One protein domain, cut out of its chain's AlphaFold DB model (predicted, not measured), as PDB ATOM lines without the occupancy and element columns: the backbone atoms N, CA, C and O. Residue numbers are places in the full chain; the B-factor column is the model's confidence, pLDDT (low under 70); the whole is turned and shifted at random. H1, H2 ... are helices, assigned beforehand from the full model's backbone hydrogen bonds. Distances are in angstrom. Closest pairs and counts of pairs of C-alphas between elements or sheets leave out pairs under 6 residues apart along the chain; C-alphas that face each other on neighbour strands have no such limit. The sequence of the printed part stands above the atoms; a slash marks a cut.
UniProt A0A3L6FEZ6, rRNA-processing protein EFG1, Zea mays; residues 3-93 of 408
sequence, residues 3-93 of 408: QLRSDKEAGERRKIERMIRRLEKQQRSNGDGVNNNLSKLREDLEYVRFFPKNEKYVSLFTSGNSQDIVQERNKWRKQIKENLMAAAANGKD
ATOM      1  N   GLN A   3     160.736 204.882 127.346       52.81
ATOM      2  CA  GLN A   3     161.926 204.451 126.583       52.81
ATOM      3  C   GLN A   3     163.176 204.187 127.448       52.81
ATOM      4  O   GLN A   3     163.829 203.164 127.291       52.81
ATOM      5  N   LEU A   4     163.465 205.024 128.452       55.03
ATOM      6  CA  LEU A   4     164.639 204.825 129.325       55.03
ATOM      7  C   LEU A   4     164.573 203.553 130.199       55.03
ATOM      8  O   LEU A   4     165.575 203.190 130.821       55.03
ATOM      9  N   ARG A   5     163.413 202.880 130.278       58.38
ATOM     10  CA  ARG A   5     163.278 201.581 130.960       58.38
ATOM     11  C   ARG A   5     163.803 200.437 130.086       58.38
ATOM     12  O   ARG A   5     164.582 199.626 130.583       58.38
ATOM     13  N   SER A   6     163.453 200.419 128.793       63.88
ATOM     14  CA  SER A   6     163.825 199.325 127.883       63.88
ATOM     15  C   SER A   6     165.331 199.187 127.691       63.88
ATOM     16  O   SER A   6     165.824 198.074 127.547       63.88
ATOM     17  N   ASP A   7     166.078 200.289 127.723       75.38
ATOM     18  CA  ASP A   7     167.512 200.263 127.410       75.38
ATOM     19  C   ASP A   7     168.334 199.607 128.529       75.38
ATOM     20  O   ASP A   7     169.276 198.853 128.265       75.38
ATOM     21  N   LYS A   8     167.937 199.832 129.790       80.00
ATOM     22  CA  LYS A   8     168.548 199.183 130.959       80.00
ATOM     23  C   LYS A   8     168.208 197.693 130.991       80.00
ATOM     24  O   LYS A   8     169.116 196.869 131.074       80.00
ATOM     25  N   GLU A   9     166.928 197.358 130.842       83.19
ATOM     26  CA  GLU A   9     166.419 195.981 130.763       83.19
ATOM     27  C   GLU A   9     167.115 195.186 129.638       83.19
ATOM     28  O   GLU A   9     167.678 194.114 129.868       83.19
ATOM     29  N   ALA A  10     167.197 195.751 128.427       82.75
ATOM     30  CA  ALA A  10     167.871 195.137 127.284       82.75
ATOM     31  C   ALA A  10     169.387 194.971 127.496       82.75
ATOM     32  O   ALA A  10     169.972 193.980 127.041       82.75
ATOM     33  N   GLY A  11     170.030 195.912 128.196       86.06
ATOM     34  CA  GLY A  11     171.434 195.820 128.594       86.06
ATOM     35  C   GLY A  11     171.698 194.659 129.555       86.06
ATOM     36  O   GLY A  11     172.613 193.861 129.321       86.06
ATOM     37  N   GLU A  12     170.876 194.516 130.598       88.81
ATOM     38  CA  GLU A  12     170.982 193.419 131.568       88.81
ATOM     39  C   GLU A  12     170.673 192.064 130.930       88.81
ATOM     40  O   GLU A  12     171.481 191.139 131.050       88.81
ATOM     41  N   ARG A  13     169.594 191.968 130.143       89.62
ATOM     42  CA  ARG A  13     169.262 190.780 129.343       89.62
ATOM     43  C   ARG A  13     170.448 190.326 128.493       89.62
ATOM     44  O   ARG A  13     170.870 189.174 128.567       89.62
ATOM     45  N   ARG A  14     171.039 191.239 127.712       89.94
ATOM     46  CA  ARG A  14     172.189 190.941 126.839       89.94
ATOM     47  C   ARG A  14     173.427 190.516 127.635       89.94
ATOM     48  O   ARG A  14     174.225 189.718 127.139       89.94
ATOM     49  N   LYS A  15     173.615 191.033 128.853       91.56
ATOM     50  CA  LYS A  15     174.693 190.622 129.766       91.56
ATOM     51  C   LYS A  15     174.479 189.184 130.253       91.56
ATOM     52  O   LYS A  15     175.407 188.383 130.147       91.56
ATOM     53  N   ILE A  16     173.261 188.836 130.665       90.06
ATOM     54  CA  ILE A  16     172.877 187.481 131.102       90.06
ATOM     55  C   ILE A  16     173.012 186.476 129.950       90.06
ATOM     56  O   ILE A  16     173.720 185.483 130.091       90.06
ATOM     57  N   GLU A  17     172.467 186.770 128.765       91.62
ATOM     58  CA  GLU A  17     172.589 185.922 127.563       91.62
ATOM     59  C   GLU A  17     174.052 185.668 127.140       91.62
ATOM     60  O   GLU A  17     174.366 184.640 126.535       91.62
ATOM     61  N   ARG A  18     174.968 186.609 127.412       92.00
ATOM     62  CA  ARG A  18     176.414 186.425 127.187       92.00
ATOM     63  C   ARG A  18     177.058 185.567 128.274       92.00
ATOM     64  O   ARG A  18     177.964 184.799 127.961       92.00
ATOM     65  N   MET A  19     176.625 185.697 129.528       87.50
ATOM     66  CA  MET A  19     177.114 184.872 130.635       87.50
ATOM     67  C   MET A  19     176.659 183.418 130.481       87.50
ATOM     68  O   MET A  19     177.510 182.538 130.538       87.50
ATOM     69  N   ILE A  20     175.384 183.169 130.158       89.94
ATOM     70  CA  ILE A  20     174.854 181.827 129.858       89.94
ATOM     71  C   ILE A  20     175.676 181.167 128.745       89.94
ATOM     72  O   ILE A  20     176.254 180.112 128.973       89.94
ATOM     73  N   ARG A  21     175.859 181.833 127.593       89.81
ATOM     74  CA  ARG A  21     176.674 181.299 126.482       89.81
ATOM     75  C   ARG A  21     178.128 180.989 126.862       89.81
ATOM     76  O   ARG A  21     178.727 180.079 126.294       89.81
ATOM     77  N   ARG A  22     178.719 181.737 127.803       89.00
ATOM     78  CA  ARG A  22     180.066 181.452 128.331       89.00
ATOM     79  C   ARG A  22     180.059 180.236 129.257       89.00
ATOM     80  O   ARG A  22     180.917 179.376 129.088       89.00
ATOM     81  N   LEU A  23     179.098 180.147 130.176       87.19
ATOM     82  CA  LEU A  23     178.976 179.027 131.111       87.19
ATOM     83  C   LEU A  23     178.597 177.720 130.404       87.19
ATOM     84  O   LEU A  23     179.209 176.700 130.677       87.19
ATOM     85  N   GLU A  24     177.678 177.742 129.439       87.50
ATOM     86  CA  GLU A  24     177.326 176.576 128.612       87.50
ATOM     87  C   GLU A  24     178.519 176.090 127.774       87.50
ATOM     88  O   GLU A  24     178.708 174.888 127.591       87.50
ATOM     89  N   LYS A  25     179.379 177.005 127.301       86.81
ATOM     90  CA  LYS A  25     180.641 176.632 126.648       86.81
ATOM     91  C   LYS A  25     181.645 176.025 127.637       86.81
ATOM     92  O   LYS A  25     182.332 175.081 127.266       86.81
ATOM     93  N   GLN A  26     181.720 176.537 128.869       83.19
ATOM     94  CA  GLN A  26     182.579 175.994 129.931       83.19
ATOM     95  C   GLN A  26     182.094 174.638 130.455       83.19
ATOM     96  O   GLN A  26     182.915 173.771 130.712       83.19
ATOM     97  N   GLN A  27     180.785 174.413 130.555       82.69
ATOM     98  CA  GLN A  27     180.192 173.133 130.956       82.69
ATOM     99  C   GLN A  27     180.556 172.004 129.974       82.69
ATOM    100  O   GLN A  27     180.748 170.864 130.375       82.69
ATOM    101  N   ARG A  28     180.708 172.327 128.680       75.44
ATOM    102  CA  ARG A  28     181.182 171.379 127.655       75.44
ATOM    103  C   ARG A  28     182.678 171.059 127.741       75.44
ATOM    104  O   ARG A  28     183.102 170.101 127.103       75.44
ATOM    105  N   SER A  29     183.477 171.854 128.458       73.06
ATOM    106  CA  SER A  29     184.918 171.616 128.643       73.06
ATOM    107  C   SER A  29     185.282 171.123 130.044       73.06
ATOM    108  O   SER A  29     186.272 170.416 130.196       73.06
ATOM    109  N   ASN A  30     184.495 171.491 131.058       64.38
ATOM    110  CA  ASN A  30     184.747 171.225 132.469       64.38
ATOM    111  C   ASN A  30     183.493 170.573 133.070       64.38
ATOM    112  O   ASN A  30     182.461 171.235 133.197       64.38
ATOM    113  N   GLY A  31     183.594 169.295 133.448       61.47
ATOM    114  CA  GLY A  31     182.476 168.537 134.014       61.47
ATOM    115  C   GLY A  31     181.887 169.177 135.276       61.47
ATOM    116  O   GLY A  31     182.617 169.560 136.189       61.47
ATOM    117  N   ASP A  32     180.557 169.281 135.289       58.69
ATOM    118  CA  ASP A  32     179.625 169.439 136.420       58.69
ATOM    119  C   ASP A  32     179.740 170.643 137.376       58.69
ATOM    120  O   ASP A  32     178.724 171.081 137.920       58.69
ATOM    121  N   GLY A  33     180.900 171.286 137.523       61.31
ATOM    122  CA  GLY A  33     181.100 172.400 138.466       61.31
ATOM    123  C   GLY A  33     180.367 173.712 138.133       61.31
ATOM    124  O   GLY A  33     180.397 174.654 138.923       61.31
ATOM    125  N   VAL A  34     179.722 173.818 136.964       63.12
ATOM    126  CA  VAL A  34     179.165 175.084 136.432       63.12
ATOM    127  C   VAL A  34     177.640 175.200 136.621       63.12
ATOM    128  O   VAL A  34     177.075 176.295 136.533       63.12
ATOM    129  N   ASN A  35     176.963 174.091 136.928       69.19
ATOM    130  CA  ASN A  35     175.508 173.941 136.798       69.19
ATOM    131  C   ASN A  35     174.697 174.943 137.652       69.19
ATOM    132  O   ASN A  35     173.750 175.551 137.151       69.19
ATOM    133  N   ASN A  36     175.114 175.200 138.897       73.81
ATOM    134  CA  ASN A  36     174.394 176.072 139.844       73.81
ATOM    135  C   ASN A  36     174.410 177.563 139.458       73.81
ATOM    136  O   ASN A  36     173.488 178.312 139.778       73.81
ATOM    137  N   ASN A  37     175.451 178.013 138.751       83.50
ATOM    138  CA  ASN A  37     175.513 179.384 138.234       83.50
ATOM    139  C   ASN A  37     174.672 179.536 136.958       83.50
ATOM    140  O   ASN A  37     174.147 180.610 136.670       83.50
ATOM    141  N   LEU A  38     174.542 178.451 136.194       83.69
ATOM    142  CA  LEU A  38     173.814 178.398 134.933       83.69
ATOM    143  C   LEU A  38     172.293 178.399 135.170       83.69
ATOM    144  O   LEU A  38     171.587 179.156 134.504       83.69
ATOM    145  N   SER A  39     171.796 177.644 136.157       85.75
ATOM    146  CA  SER A  39     170.385 177.688 136.580       85.75
ATOM    147  C   SER A  39     169.975 179.085 137.054       85.75
ATOM    148  O   SER A  39     169.032 179.657 136.511       85.75
ATOM    149  N   LYS A  40     170.747 179.692 137.965       88.50
ATOM    150  CA  LYS A  40     170.505 181.056 138.464       88.50
ATOM    151  C   LYS A  40     170.438 182.098 137.342       88.50
ATOM    152  O   LYS A  40     169.550 182.943 137.335       88.50
ATOM    153  N   LEU A  41     171.339 182.023 136.358       88.44
ATOM    154  CA  LEU A  41     171.308 182.937 135.211       88.44
ATOM    155  C   LEU A  41     170.096 182.720 134.293       88.44
ATOM    156  O   LEU A  41     169.664 183.670 133.643       88.44
ATOM    157  N   ARG A  42     169.536 181.506 134.221       88.19
ATOM    158  CA  ARG A  42     168.288 181.245 133.483       88.19
ATOM    159  C   ARG A  42     167.079 181.851 134.200       88.19
ATOM    160  O   ARG A  42     166.288 182.518 133.542       88.19
ATOM    161  N   GLU A  43     166.996 181.732 135.525       88.62
ATOM    162  CA  GLU A  43     165.973 182.421 136.334       88.62
ATOM    163  C   GLU A  43     166.080 183.949 136.212       88.62
ATOM    164  O   GLU A  43     165.078 184.639 136.029       88.62
ATOM    165  N   ASP A  44     167.302 184.489 136.247       89.12
ATOM    166  CA  ASP A  44     167.555 185.912 136.008       89.12
ATOM    167  C   ASP A  44     167.121 186.334 134.591       89.12
ATOM    168  O   ASP A  44     166.539 187.403 134.421       89.12
ATOM    169  N   LEU A  45     167.335 185.500 133.566       90.75
ATOM    170  CA  LEU A  45     166.881 185.788 132.200       90.75
ATOM    171  C   LEU A  45     165.349 185.833 132.089       90.75
ATOM    172  O   LEU A  45     164.817 186.682 131.371       90.75
ATOM    173  N   GLU A  46     164.642 184.939 132.781       90.06
ATOM    174  CA  GLU A  46     163.177 184.937 132.851       90.06
ATOM    175  C   GLU A  46     162.647 186.167 133.586       90.06
ATOM    176  O   GLU A  46     161.741 186.825 133.073       90.06
ATOM    177  N   TYR A  47     163.271 186.532 134.712       90.00
ATOM    178  CA  TYR A  47     162.977 187.764 135.441       90.00
ATOM    179  C   TYR A  47     163.051 188.993 134.527       90.00
ATOM    180  O   TYR A  47     162.097 189.765 134.479       90.00
ATOM    181  N   VAL A  48     164.133 189.154 133.750       89.88
ATOM    182  CA  VAL A  48     164.251 190.296 132.825       89.88
ATOM    183  C   VAL A  48     163.246 190.198 131.672       89.88
ATOM    184  O   VAL A  48     162.653 191.201 131.293       89.88
ATOM    185  N   ARG A  49     163.027 189.007 131.095       87.88
ATOM    186  CA  ARG A  49     162.180 188.837 129.897       87.88
ATOM    187  C   ARG A  49     160.687 189.041 130.164       87.88
ATOM    188  O   ARG A  49     159.966 189.433 129.247       87.88
ATOM    189  N   PHE A  50     160.230 188.729 131.372       86.94
ATOM    190  CA  PHE A  50     158.816 188.732 131.750       86.94
ATOM    191  C   PHE A  50     158.475 189.763 132.829       86.94
ATOM    192  O   PHE A  50     157.389 189.705 133.407       86.94
ATOM    193  N   PHE A  51     159.371 190.719 133.087       88.38
ATOM    194  CA  PHE A  51     159.094 191.789 134.033       88.38
ATOM    195  C   PHE A  51     157.845 192.600 133.613       88.38
ATOM    196  O   PHE A  51     157.727 192.978 132.440       88.38
ATOM    197  N   PRO A  52     156.907 192.901 134.533       87.31
ATOM    198  CA  PRO A  52     155.715 193.679 134.205       87.31
ATOM    199  C   PRO A  52     156.064 195.105 133.756       87.31
ATOM    200  O   PRO A  52     156.638 195.899 134.499       87.31
ATOM    201  N   LYS A  53     155.694 195.464 132.521       84.00
ATOM    202  CA  LYS A  53     156.061 196.755 131.899       84.00
ATOM    203  C   LYS A  53     155.399 197.977 132.549       84.00
ATOM    204  O   LYS A  53     155.880 199.097 132.384       84.00
ATOM    205  N   ASN A  54     154.298 197.763 133.266       83.69
ATOM    206  CA  ASN A  54     153.633 198.756 134.107       83.69
ATOM    207  C   ASN A  54     154.489 199.146 135.326       83.69
ATOM    208  O   ASN A  54     154.402 200.280 135.798       83.69
ATOM    209  N   GLU A  55     155.364 198.260 135.801       85.19
ATOM    210  CA  GLU A  55     156.072 198.429 137.069       85.19
ATOM    211  C   GLU A  55     157.514 198.920 136.892       85.19
ATOM    212  O   GLU A  55     158.053 199.027 135.783       85.19
ATOM    213  N   LYS A  56     158.141 199.329 137.997       87.50
ATOM    214  CA  LYS A  56     159.510 199.850 137.986       87.50
ATOM    215  C   LYS A  56     160.491 198.678 138.010       87.50
ATOM    216  O   LYS A  56     160.626 198.008 139.023       87.50
ATOM    217  N   TYR A  57     161.202 198.474 136.903       86.69
ATOM    218  CA  TYR A  57     162.223 197.433 136.794       86.69
ATOM    219  C   TYR A  57     163.303 197.555 137.886       86.69
ATOM    220  O   TYR A  57     163.898 198.626 138.060       86.69
ATOM    221  N   VAL A  58     163.572 196.450 138.590       88.19
ATOM    222  CA  VAL A  58     164.564 196.373 139.672       88.19
ATOM    223  C   VAL A  58     165.831 195.701 139.140       88.19
ATOM    224  O   VAL A  58     165.878 194.495 138.915       88.19
ATOM    225  N   SER A  59     166.873 196.506 138.923       88.75
ATOM    226  CA  SER A  59     168.129 196.071 138.298       88.75
ATOM    227  C   SER A  59     168.789 194.895 139.032       88.75
ATOM    228  O   SER A  59     168.896 194.853 140.261       88.75
ATOM    229  N   LEU A  60     169.259 193.921 138.253       86.44
ATOM    230  CA  LEU A  60     169.970 192.749 138.754       86.44
ATOM    231  C   LEU A  60     171.440 193.049 139.064       86.44
ATOM    232  O   LEU A  60     172.000 192.448 139.980       86.44
ATOM    233  N   PHE A  61     172.061 193.975 138.325       83.31
ATOM    234  CA  PHE A  61     173.499 194.253 138.398       83.31
ATOM    235  C   PHE A  61     173.874 195.558 139.118       83.31
ATOM    236  O   PHE A  61     175.047 195.934 139.092       83.31
ATOM    237  N   THR A  62     172.930 196.255 139.756       81.94
ATOM    238  CA  THR A  62     173.235 197.424 140.595       81.94
ATOM    239  C   THR A  62     174.078 197.058 141.818       81.94
ATOM    240  O   THR A  62     173.837 196.053 142.484       81.94
ATOM    241  N   SER A  63     175.056 197.907 142.142       58.41
ATOM    242  CA  SER A  63     176.007 197.708 143.248       58.41
ATOM    243  C   SER A  63     175.426 197.969 144.646       58.41
ATOM    244  O   SER A  63     176.047 197.587 145.632       58.41
ATOM    245  N   GLY A  64     174.242 198.581 144.747       66.75
ATOM    246  CA  GLY A  64     173.532 198.841 146.006       66.75
ATOM    247  C   GLY A  64     172.431 197.818 146.289       66.75
ATOM    248  O   GLY A  64     171.253 198.161 146.250       66.75
ATOM    249  N   ASN A  65     172.791 196.557 146.540       74.56
ATOM    250  CA  ASN A  65     171.823 195.519 146.914       74.56
ATOM    251  C   ASN A  65     171.427 195.648 148.398       74.56
ATOM    252  O   ASN A  65     171.989 194.945 149.235       74.56
ATOM    253  N   SER A  66     170.455 196.509 148.729       82.38
ATOM    254  CA  SER A  66     169.791 196.422 150.039       82.38
ATOM    255  C   SER A  66     168.972 195.129 150.139       82.38
ATOM    256  O   SER A  66     168.581 194.539 149.123       82.38
ATOM    257  N   GLN A  67     168.712 194.676 151.366       83.44
ATOM    258  CA  GLN A  67     167.944 193.456 151.618       83.44
ATOM    259  C   GLN A  67     166.530 193.541 151.015       83.44
ATOM    260  O   GLN A  67     166.065 192.578 150.406       83.44
ATOM    261  N   ASP A  68     165.906 194.717 151.069       83.50
ATOM    262  CA  ASP A  68     164.574 194.986 150.509       83.50
ATOM    263  C   ASP A  68     164.565 194.819 148.982       83.50
ATOM    264  O   ASP A  68     163.700 194.144 148.429       83.50
ATOM    265  N   ILE A  69     165.595 195.326 148.290       84.94
ATOM    266  CA  ILE A  69     165.768 195.188 146.832       84.94
ATOM    267  C   ILE A  69     165.982 193.714 146.435       84.94
ATOM    268  O   ILE A  69     165.622 193.287 145.334       84.94
ATOM    269  N   VAL A  70     166.589 192.893 147.301       85.06
ATOM    270  CA  VAL A  70     166.683 191.433 147.094       85.06
ATOM    271  C   VAL A  70     165.315 190.767 147.280       85.06
ATOM    272  O   VAL A  70     164.922 189.958 146.437       85.06
ATOM    273  N   GLN A  71     164.573 191.121 148.333       86.31
ATOM    274  CA  GLN A  71     163.238 190.581 148.607       86.31
ATOM    275  C   GLN A  71     162.229 190.942 147.508       86.31
ATOM    276  O   GLN A  71     161.510 190.062 147.034       86.31
ATOM    277  N   GLU A  72     162.228 192.186 147.030       87.44
ATOM    278  CA  GLU A  72     161.365 192.654 145.941       87.44
ATOM    279  C   GLU A  72     161.617 191.862 144.647       87.44
ATOM    280  O   GLU A  72     160.681 191.359 144.026       87.44
ATOM    281  N   ARG A  73     162.886 191.637 144.273       88.31
ATOM    282  CA  ARG A  73     163.229 190.772 143.129       88.31
ATOM    283  C   ARG A  73     162.776 189.328 143.323       88.31
ATOM    284  O   ARG A  73     162.319 188.712 142.365       88.31
ATOM    285  N   ASN A  74     162.875 188.779 144.532       88.38
ATOM    286  CA  ASN A  74     162.421 187.414 144.815       88.38
ATOM    287  C   ASN A  74     160.892 187.285 144.729       88.38
ATOM    288  O   ASN A  74     160.404 186.315 144.146       88.38
ATOM    289  N   LYS A  75     160.142 188.283 145.216       91.31
ATOM    290  CA  LYS A  75     158.687 188.393 145.022       91.31
ATOM    291  C   LYS A  75     158.339 188.378 143.529       91.31
ATOM    292  O   LYS A  75     157.531 187.557 143.101       91.31
ATOM    293  N   TRP A  76     159.017 189.202 142.732       89.94
ATOM    294  CA  TRP A  76     158.815 189.250 141.283       89.94
ATOM    295  C   TRP A  76     159.167 187.947 140.567       89.94
ATOM    296  O   TRP A  76     158.379 187.492 139.743       89.94
ATOM    297  N   ARG A  77     160.298 187.303 140.891       90.00
ATOM    298  CA  ARG A  77     160.653 185.978 140.346       90.00
ATOM    299  C   ARG A  77     159.549 184.950 140.616       90.00
ATOM    300  O   ARG A  77     159.191 184.202 139.710       90.00
ATOM    301  N   LYS A  78     158.979 184.940 141.829       90.69
ATOM    302  CA  LYS A  78     157.868 184.050 142.195       90.69
ATOM    303  C   LYS A  78     156.610 184.338 141.366       90.69
ATOM    304  O   LYS A  78     156.116 183.427 140.708       90.69
ATOM    305  N   GLN A  79     156.166 185.595 141.305       88.75
ATOM    306  CA  GLN A  79     154.977 185.993 140.533       88.75
ATOM    307  C   GLN A  79     155.134 185.738 139.025       88.75
ATOM    308  O   GLN A  79     154.205 185.273 138.374       88.75
ATOM    309  N   ILE A  80     156.317 185.993 138.455       88.88
ATOM    310  CA  ILE A  80     156.625 185.686 137.050       88.88
ATOM    311  C   ILE A  80     156.534 184.177 136.795       88.88
ATOM    312  O   ILE A  80     155.916 183.763 135.816       88.88
ATOM    313  N   LYS A  81     157.096 183.349 137.684       88.94
ATOM    314  CA  LYS A  81     157.039 181.885 137.577       88.94
ATOM    315  C   LYS A  81     155.605 181.357 137.677       88.94
ATOM    316  O   LYS A  81     155.213 180.519 136.872       88.94
ATOM    317  N   GLU A  82     154.814 181.875 138.612       87.31
ATOM    318  CA  GLU A  82     153.386 181.558 138.757       87.31
ATOM    319  C   GLU A  82     152.595 181.950 137.503       87.31
ATOM    320  O   GLU A  82     151.880 181.115 136.951       87.31
ATOM    321  N   ASN A  83     152.806 183.158 136.974       85.31
ATOM    322  CA  ASN A  83     152.174 183.621 135.737       85.31
ATOM    323  C   ASN A  83     152.564 182.776 134.513       85.31
ATOM    324  O   ASN A  83     151.726 182.542 133.646       85.31
ATOM    325  N   LEU A  84     153.809 182.293 134.430       83.94
ATOM    326  CA  LEU A  84     154.255 181.398 133.355       83.94
ATOM    327  C   LEU A  84     153.608 180.013 133.450       83.94
ATOM    328  O   LEU A  84     153.154 179.492 132.434       83.94
ATOM    329  N   MET A  85     153.525 179.436 134.652       83.50
ATOM    330  CA  MET A  85     152.832 178.161 134.871       83.50
ATOM    331  C   MET A  85     151.329 178.289 134.587       83.50
ATOM    332  O   MET A  85     150.765 177.438 133.906       83.50
ATOM    333  N   ALA A  86     150.696 179.380 135.026       82.44
ATOM    334  CA  ALA A  86     149.293 179.667 134.742       82.44
ATOM    335  C   ALA A  86     149.037 179.889 133.241       82.44
ATOM    336  O   ALA A  86     148.062 179.370 132.709       82.44
ATOM    337  N   ALA A  87     149.918 180.601 132.528       77.81
ATOM    338  CA  ALA A  87     149.804 180.787 131.080       77.81
ATOM    339  C   ALA A  87     149.972 179.472 130.299       77.81
ATOM    340  O   ALA A  87     149.241 179.245 129.335       77.81
ATOM    341  N   ALA A  88     150.887 178.599 130.739       75.88
ATOM    342  CA  ALA A  88     151.068 177.264 130.173       75.88
ATOM    343  C   ALA A  88     149.843 176.363 130.422       75.88
ATOM    344  O   ALA A  88     149.370 175.710 129.496       75.88
ATOM    345  N   ALA A  89     149.284 176.379 131.637       75.25
ATOM    346  CA  ALA A  89     148.055 175.654 131.971       75.25
ATOM    347  C   ALA A  89     146.824 176.186 131.212       75.25
ATOM    348  O   ALA A  89     145.951 175.416 130.831       75.25
ATOM    349  N   ASN A  90     146.775 177.494 130.940       72.56
ATOM    350  CA  ASN A  90     145.704 178.153 130.188       72.56
ATOM    351  C   ASN A  90     145.878 178.042 128.654       72.56
ATOM    352  O   ASN A  90     145.253 178.791 127.907       72.56
ATOM    353  N   GLY A  91     146.777 177.170 128.173       58.19
ATOM    354  CA  GLY A  91     146.955 176.854 126.750       58.19
ATOM    355  C   GLY A  91     147.313 178.042 125.848       58.19
ATOM    356  O   GLY A  91     147.194 177.942 124.627       58.19
ATOM    357  N   LYS A  92     147.721 179.185 126.418       56.78
ATOM    358  CA  LYS A  92     147.967 180.412 125.655       56.78
ATOM    359  C   LYS A  92     149.360 180.356 125.051       56.78
ATOM    360  O   LYS A  92     150.326 180.842 125.639       56.78
ATOM    361  N   ASP A  93     149.414 179.718 123.890       45.81
ATOM    362  CA  ASP A  93     150.628 179.260 123.232       45.81
ATOM    363  C   ASP A  93     151.688 180.370 123.106       45.81
ATOM    364  O   ASP A  93     151.548 181.342 122.360       45.81
TER     365      ASP A  93
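This is residues 3 to 93 of the 408 residues of the protein "rRNA-processing protein EFG1" of Zea mays (UniProt A0A3L6FEZ6). Two helices, H1 and H2, lie side by side as a helical hairpin, and a third long helix, H3, crosses the hairpin near the end of H2 at about a right angle, roughly as a T. A long loop, residues 50 to 66, leads from H2 to H3, and residues 85 to 91 stick out at the far end of H3. The printed part has 91 residues with three named helices in the order H1, H2, H3, no named strand, and the class all helix. It is only just compact, close to loose, with a radius of gyration of the C-alphas of 14.7 A and spans of 42 by 38 by 27 A.

H1, residues 3 to 27, begins with C-alpha 3 at (161.926, 204.451, 126.583) and is 36.5 A long from first to last C-alpha. H2, residues 35 to 49, is 21.1 A long. H3, residues 67 to 89, is 33.1 A long and ends with C-alpha 89 at (148.055, 175.654, 131.971).

H1 and H2 form a hairpin: they touch, with a shallow tilt of 21 degrees, opposite ways. Their closest C-alphas, those of Arg 13 and Val 48, are 6.1 A apart. H2 touches H3 with residues 43 to 47 alone, and H3 touches H2 with residues 76 to 80 alone. The closest C-alphas are those of Tyr 47 and Arg 77, 5.7 A apart, and the lines are about perpendicular at 80 degrees. H1 and H3 are apart. Every O i to N i+4 pair is within hydrogen-bond range in H3, 19 of 21 in H1 and 10 of 11 in H2.

The C-alphas farthest apart, those of Gln 3 and Gly 31, are 42.0 A apart. The printed part has no cut. The link from H1 to H2 is short, and that from H2 to H3 is long, with 17 residues. The mean pLDDT of the printed part is 81.3; it is under 70 at residues 3 to 6, 30 to 35, 63 to 64 and 91 to 93.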